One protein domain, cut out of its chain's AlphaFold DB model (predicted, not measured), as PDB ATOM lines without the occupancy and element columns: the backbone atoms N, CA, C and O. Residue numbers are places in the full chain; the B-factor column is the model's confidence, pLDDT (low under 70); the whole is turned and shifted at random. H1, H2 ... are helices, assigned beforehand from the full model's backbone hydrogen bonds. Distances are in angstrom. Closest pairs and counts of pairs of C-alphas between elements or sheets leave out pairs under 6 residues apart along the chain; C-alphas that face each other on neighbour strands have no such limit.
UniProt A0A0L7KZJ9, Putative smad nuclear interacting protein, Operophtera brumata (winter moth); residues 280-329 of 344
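What this domain is: This is residues 280 to 329 of the 344 residues of the protein "Putative smad nuclear interacting protein" of Operophtera brumata (winter moth) (UniProt A0A0L7KZJ9). This is a loose chain with little regular structure: two short helices, H2 and H1, lie toward one end, and residues 307 to 329 run away from H2 to the other end and fold back, the tip at residues 318 to 323 sticking out. The 50 printed residues hold H1, then H2, and no named strand; the class is all helix, with 9 residues in named elements. The radius of gyration of the C-alphas is 13.6 A, and the elongated outline spans 41 by 26 by 18 A.

How they stand to each other: H2, residues 302 to 306, is close to but not clearly touching H1, residues 295 to 298; their closest C-alphas, those of Phe 304 and Phe 298, are 6.6 A apart. In H2 every O i to N i+4 pair is within hydrogen-bond range; H1 is too short for such a pair, and its one O i to N i+3 pair is within range.

Where its parts are: H2 measures 6.1 A from C-alpha 302 to C-alpha 306 at (28.681, -16.357, -32.228). H1 measures 4.9 A from C-alpha 295 at (41.669, -9.748, -27.988).

The domain as a whole: The C-alphas farthest apart, those of Asp 302 and Asp 321, are 41.6 A apart. The printed part has no cut, and the H1 to H2 link is tight. Residue 329 is under pLDDT 70.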
ATOM      1  N   GLU A 280      36.136 -14.311 -41.452       80.44
ATOM      2  CA  GLU A 280      36.032 -13.093 -40.661       80.44
ATOM      3  C   GLU A 280      37.432 -12.533 -40.420       80.44
ATOM      4  O   GLU A 280      38.256 -13.124 -39.721       80.44
ATOM      5  N   CYS A 281      37.716 -11.376 -41.018       81.06
ATOM      6  CA  CYS A 281      38.923 -10.615 -40.722       81.06
ATOM      7  C   CYS A 281      38.642  -9.717 -39.519       81.06
ATOM      8  O   CYS A 281      37.799  -8.823 -39.588       81.06
ATOM      9  N   THR A 282      39.356  -9.950 -38.423       80.81
ATOM     10  CA  THR A 282      39.234  -9.148 -37.205       80.81
ATOM     11  C   THR A 282      40.523  -8.376 -36.971       80.81
ATOM     12  O   THR A 282      41.615  -8.919 -37.108       80.81
ATOM     13  N   HIS A 283      40.395  -7.085 -36.672       81.12
ATOM     14  CA  HIS A 283      41.522  -6.212 -36.363       81.12
ATOM     15  C   HIS A 283      41.410  -5.778 -34.905       81.12
ATOM     16  O   HIS A 283      40.359  -5.283 -34.491       81.12
ATOM     17  N   TYR A 284      42.473  -5.983 -34.131       79.62
ATOM     18  CA  TYR A 284      42.493  -5.660 -32.710       79.62
ATOM     19  C   TYR A 284      43.574  -4.639 -32.415       79.62
ATOM     20  O   TYR A 284      44.724  -4.790 -32.810       79.62
ATOM     21  N   GLU A 285      43.202  -3.628 -31.645       79.69
ATOM     22  CA  GLU A 285      44.162  -2.723 -31.036       79.69
ATOM     23  C   GLU A 285      44.808  -3.376 -29.801       79.69
ATOM     24  O   GLU A 285      44.261  -4.310 -29.201       79.69
ATOM     25  N   TYR A 286      45.935  -2.817 -29.354       78.88
ATOM     26  CA  TYR A 286      46.632  -3.183 -28.111       78.88
ATOM     27  C   TYR A 286      47.319  -4.559 -28.093       78.88
ATOM     28  O   TYR A 286      47.758  -4.965 -27.012       78.88
ATOM     29  N   GLU A 287      47.439  -5.250 -29.229       85.44
ATOM     30  CA  GLU A 287      48.193  -6.510 -29.379       85.44
ATOM     31  C   GLU A 287      49.623  -6.355 -28.810       85.44
ATOM     32  O   GLU A 287      49.914  -6.959 -27.780       85.44
ATOM     33  N   GLU A 288      50.373  -5.359 -29.293       81.44
ATOM     34  CA  GLU A 288      51.742  -4.977 -28.880       81.44
ATOM     35  C   GLU A 288      51.928  -4.687 -27.375       81.44
ATOM     36  O   GLU A 288      53.038  -4.607 -26.849       81.44
ATOM     37  N   THR A 289      50.828  -4.498 -26.639       81.75
ATOM     38  CA  THR A 289      50.835  -4.299 -25.175       81.75
ATOM     39  C   THR A 289      50.315  -5.515 -24.407       81.75
ATOM     40  O   THR A 289      49.957  -5.423 -23.230       81.75
ATOM     41  N   GLY A 290      50.248  -6.672 -25.067       77.94
ATOM     42  CA  GLY A 290      49.761  -7.935 -24.530       77.94
ATOM     43  C   GLY A 290      48.241  -8.106 -24.602       77.94
ATOM     44  O   GLY A 290      47.685  -8.898 -23.835       77.94
ATOM     45  N   GLY A 291      47.536  -7.352 -25.451       82.88
ATOM     46  CA  GLY A 291      46.127  -7.581 -25.800       82.88
ATOM     47  C   GLY A 291      45.103  -7.397 -24.671       82.88
ATOM     48  O   GLY A 291      43.956  -7.828 -24.811       82.88
ATOM     49  N   TYR A 292      45.468  -6.778 -23.540       83.31
ATOM     50  CA  TYR A 292      44.609  -6.671 -22.345       83.31
ATOM     51  C   TYR A 292      43.312  -5.887 -22.566       83.31
ATOM     52  O   TYR A 292      42.324  -6.146 -21.879       83.31
ATOM     53  N   LYS A 293      43.313  -4.944 -23.511       84.06
ATOM     54  CA  LYS A 293      42.131  -4.168 -23.911       84.06
ATOM     55  C   LYS A 293      41.565  -4.574 -25.279       84.06
ATOM     56  O   LYS A 293      40.538  -4.036 -25.666       84.06
ATOM     57  N   GLY A 294      42.207  -5.517 -25.975       86.50
ATOM     58  CA  GLY A 294      41.829  -5.975 -27.314       86.50
ATOM     59  C   GLY A 294      41.289  -7.404 -27.300       86.50
ATOM     60  O   GLY A 294      40.200  -7.672 -26.790       86.50
ATOM     61  N   MET A 295      42.075  -8.346 -27.824       85.62
ATOM     62  CA  MET A 295      41.669  -9.748 -27.988       85.62
ATOM     63  C   MET A 295      41.260 -10.435 -26.668       85.62
ATOM     64  O   MET A 295      40.262 -11.158 -26.614       85.62
ATOM     65  N   LYS A 296      41.980 -10.198 -25.560       85.56
ATOM     66  CA  LYS A 296      41.724 -10.891 -24.278       85.56
ATOM     67  C   LYS A 296      40.303 -10.680 -23.731       85.56
ATOM     68  O   LYS A 296      39.676 -11.670 -23.355       85.56
ATOM     69  N   PRO A 297      39.768  -9.450 -23.636       90.44
ATOM     70  CA  PRO A 297      38.372  -9.255 -23.256       90.44
ATOM     71  C   PRO A 297      37.401  -9.696 -24.358       90.44
ATOM     72  O   PRO A 297      36.342 -10.227 -24.027       90.44
ATOM     73  N   PHE A 298      37.762  -9.552 -25.639       88.06
ATOM     74  CA  PHE A 298      36.895  -9.921 -26.761       88.06
ATOM     75  C   PHE A 298      36.555 -11.416 -26.803       88.06
ATOM     76  O   PHE A 298      35.388 -11.767 -26.968       88.06
ATOM     77  N   THR A 299      37.522 -12.299 -26.537       87.44
ATOM     78  CA  THR A 299      37.290 -13.760 -26.472       87.44
ATOM     79  C   THR A 299      36.230 -14.188 -25.450       87.44
ATOM     80  O   THR A 299      35.690 -15.290 -25.542       87.44
ATOM     81  N   LYS A 300      35.910 -13.332 -24.469       90.19
ATOM     82  CA  LYS A 300      34.887 -13.592 -23.443       90.19
ATOM     83  C   LYS A 300      33.500 -13.076 -23.825       90.19
ATOM     84  O   LYS A 300      32.555 -13.293 -23.071       90.19
ATOM     85  N   THR A 301      33.378 -12.360 -24.940       91.56
ATOM     86  CA  THR A 301      32.111 -11.777 -25.388       91.56
ATOM     87  C   THR A 301      31.245 -12.800 -26.115       91.56
ATOM     88  O   THR A 301      31.742 -13.742 -26.737       91.56
ATOM     89  N   ASP A 302      29.931 -12.579 -26.094       92.38
ATOM     90  CA  ASP A 302      28.984 -13.404 -26.849       92.38
ATOM     91  C   ASP A 302      29.165 -13.252 -28.367       92.38
ATOM     92  O   ASP A 302      28.884 -14.191 -29.110       92.38
ATOM     93  N   ALA A 303      29.705 -12.113 -28.824       87.69
ATOM     94  CA  ALA A 303      30.057 -11.890 -30.224       87.69
ATOM     95  C   ALA A 303      31.109 -12.902 -30.698       87.69
ATOM     96  O   ALA A 303      30.881 -13.594 -31.683       87.69
ATOM     97  N   PHE A 304      32.200 -13.086 -29.943       88.62
ATOM     98  CA  PHE A 304      33.225 -14.080 -30.282       88.62
ATOM     99  C   PHE A 304      32.681 -15.511 -30.288       88.62
ATOM    100  O   PHE A 304      33.036 -16.328 -31.137       88.62
ATOM    101  N   ARG A 305      31.763 -15.821 -29.368       86.88
ATOM    102  CA  ARG A 305      31.099 -17.126 -29.339       86.88
ATOM    103  C   ARG A 305      30.194 -17.347 -30.556       86.88
ATOM    104  O   ARG A 305      30.097 -18.480 -31.023       86.88
ATOM    105  N   ALA A 306      29.545 -16.296 -31.054       88.44
ATOM    106  CA  ALA A 306      28.681 -16.357 -32.228       88.44
ATOM    107  C   ALA A 306      29.461 -16.621 -33.528       88.44
ATOM    108  O   ALA A 306      28.941 -17.324 -34.389       88.44
ATOM    109  N   MET A 307      30.716 -16.159 -33.616       83.69
ATOM    110  CA  MET A 307      31.617 -16.400 -34.758       83.69
ATOM    111  C   MET A 307      31.941 -17.891 -34.975       83.69
ATOM    112  O   MET A 307      32.341 -18.296 -36.062       83.69
ATOM    113  N   ASN A 308      31.761 -18.741 -33.951       86.31
ATOM    114  CA  ASN A 308      31.967 -20.194 -34.038       86.31
ATOM    115  C   ASN A 308      33.320 -20.572 -34.691       86.31
ATOM    116  O   ASN A 308      33.401 -21.433 -35.572       86.31
ATOM    117  N   VAL A 309      34.383 -19.889 -34.255       84.50
ATOM    118  CA  VAL A 309      35.723 -19.969 -34.848       84.50
ATOM    119  C   VAL A 309      36.277 -21.394 -34.749       84.50
ATOM    120  O   VAL A 309      36.441 -21.944 -33.659       84.50
ATOM    121  N   GLY A 310      36.569 -22.000 -35.904       83.94
ATOM    122  CA  GLY A 310      37.132 -23.353 -36.000       83.94
ATOM    123  C   GLY A 310      38.654 -23.401 -36.165       83.94
ATOM    124  O   GLY A 310      39.278 -24.375 -35.754       83.94
ATOM    125  N   PHE A 311      39.242 -22.368 -36.767       84.12
ATOM    126  CA  PHE A 311      40.686 -22.160 -36.887       84.12
ATOM    127  C   PHE A 311      40.952 -20.650 -36.915       84.12
ATOM    128  O   PHE A 311      40.091 -19.895 -37.363       84.12
ATOM    129  N   ALA A 312      42.118 -20.228 -36.438       85.62
ATOM    130  CA  ALA A 312      42.572 -18.844 -36.509       85.62
ATOM    131  C   ALA A 312      43.975 -18.824 -37.119       85.62
ATOM    132  O   ALA A 312      44.757 -19.746 -36.891       85.62
ATOM    133  N   LEU A 313      44.255 -17.802 -37.920       87.62
ATOM    134  CA  LEU A 313      45.596 -17.482 -38.389       87.62
ATOM    135  C   LEU A 313      45.957 -16.141 -37.773       87.62
ATOM    136  O   LEU A 313      45.135 -15.224 -37.801       87.62
ATOM    137  N   ASP A 314      47.156 -16.067 -37.220       87.50
ATOM    138  CA  ASP A 314      47.707 -14.853 -36.639       87.50
ATOM    139  C   ASP A 314      49.092 -14.595 -37.238       87.50
ATOM    140  O   ASP A 314      49.567 -15.362 -38.084       87.50
ATOM    141  N   GLU A 315      49.708 -13.490 -36.850       84.75
ATOM    142  CA  GLU A 315      51.033 -13.103 -37.311       84.75
ATOM    143  C   GLU A 315      52.098 -14.201 -37.136       84.75
ATOM    144  O   GLU A 315      52.079 -15.009 -36.206       84.75
ATOM    145  N   GLY A 316      53.035 -14.238 -38.083       84.69
ATOM    146  CA  GLY A 316      54.149 -15.179 -38.103       84.69
ATOM    147  C   GLY A 316      55.489 -14.462 -37.994       84.69
ATOM    148  O   GLY A 316      55.588 -13.245 -38.149       84.69
ATOM    149  N   LEU A 317      56.547 -15.236 -37.768       80.38
ATOM    150  CA  LEU A 317      57.902 -14.698 -37.716       80.38
ATOM    151  C   LEU A 317      58.480 -14.525 -39.129       80.38
ATOM    152  O   LEU A 317      58.291 -15.404 -39.976       80.38
ATOM    153  N   PRO A 318      59.224 -13.436 -39.392       82.25
ATOM    154  CA  PRO A 318      59.945 -13.289 -40.645       82.25
ATOM    155  C   PRO A 318      61.070 -14.325 -40.725       82.25
ATOM    156  O   PRO A 318      61.796 -14.554 -39.755       82.25
ATOM    157  N   SER A 319      61.245 -14.919 -41.900       83.56
ATOM    158  CA  SER A 319      62.353 -15.816 -42.211       83.56
ATOM    159  C   SER A 319      63.335 -15.143 -43.182       83.56
ATOM    160  O   SER A 319      62.911 -14.424 -44.087       83.56
ATOM    161  N   PRO A 320      64.655 -15.332 -42.995       80.75
ATOM    162  CA  PRO A 320      65.668 -14.800 -43.909       80.75
ATOM    163  C   PRO A 320      65.858 -15.652 -45.179       80.75
ATOM    164  O   PRO A 320      66.456 -15.170 -46.137       80.75
ATOM    165  N   ASP A 321      65.357 -16.890 -45.180       85.31
ATOM    166  CA  ASP A 321      65.487 -17.871 -46.265       85.31
ATOM    167  C   ASP A 321      64.128 -18.144 -46.942       85.31
ATOM    168  O   ASP A 321      63.083 -17.749 -46.426       85.31
ATOM    169  N   ASP A 322      64.112 -18.934 -48.024       82.50
ATOM    170  CA  ASP A 322      62.896 -19.398 -48.735       82.50
ATOM    171  C   ASP A 322      62.035 -20.403 -47.924       82.50
ATOM    172  O   ASP A 322      61.257 -21.190 -48.468       82.50
ATOM    173  N   THR A 323      62.169 -20.406 -46.599       77.19
ATOM    174  CA  THR A 323      61.406 -21.256 -45.679       77.19
ATOM    175  C   THR A 323      60.338 -20.428 -44.982       77.19
ATOM    176  O   THR A 323      60.580 -19.285 -44.617       77.19
ATOM    177  N   LEU A 324      59.140 -20.978 -44.779       78.38
ATOM    178  CA  LEU A 324      58.096 -20.320 -43.988       78.38
ATOM    179  C   LEU A 324      58.099 -20.895 -42.574       78.38
ATOM    180  O   LEU A 324      57.929 -22.101 -42.393       78.38
ATOM    181  N   VAL A 325      58.263 -20.030 -41.573       78.75
ATOM    182  CA  VAL A 325      58.145 -20.423 -40.166       78.75
ATOM    183  C   VAL A 325      56.669 -20.396 -39.787       78.75
ATOM    184  O   VAL A 325      56.053 -19.336 -39.720       78.75
ATOM    185  N   VAL A 326      56.097 -21.577 -39.553       83.56
ATOM    186  CA  VAL A 326      54.707 -21.735 -39.114       83.56
ATOM    187  C   VAL A 326      54.703 -22.181 -37.659       83.56
ATOM    188  O   VAL A 326      55.160 -23.277 -37.336       83.56
ATOM    189  N   THR A 327      54.177 -21.334 -36.780       77.88
ATOM    190  CA  THR A 327      53.945 -21.664 -35.373       77.88
ATOM    191  C   THR A 327      52.561 -22.291 -35.223       77.88
ATOM    192  O   THR A 327      51.550 -21.636 -35.467       77.88
ATOM    193  N   ASP A 328      52.516 -23.571 -34.850       81.75
ATOM    194  CA  ASP A 328      51.272 -24.308 -34.603       81.75
ATOM    195  C   ASP A 328      51.014 -24.419 -33.097       81.75
ATOM    196  O   ASP A 328      51.794 -25.025 -32.358       81.75
ATOM    197  N   GLU A 329      49.897 -23.851 -32.647       69.06
ATOM    198  CA  GLU A 329      49.407 -24.001 -31.280       69.06
ATOM    199  C   GLU A 329      48.141 -24.870 -31.267       69.06
ATOM    200  O   GLU A 329      47.013 -24.393 -31.403       69.06
TER     201      GLU A 329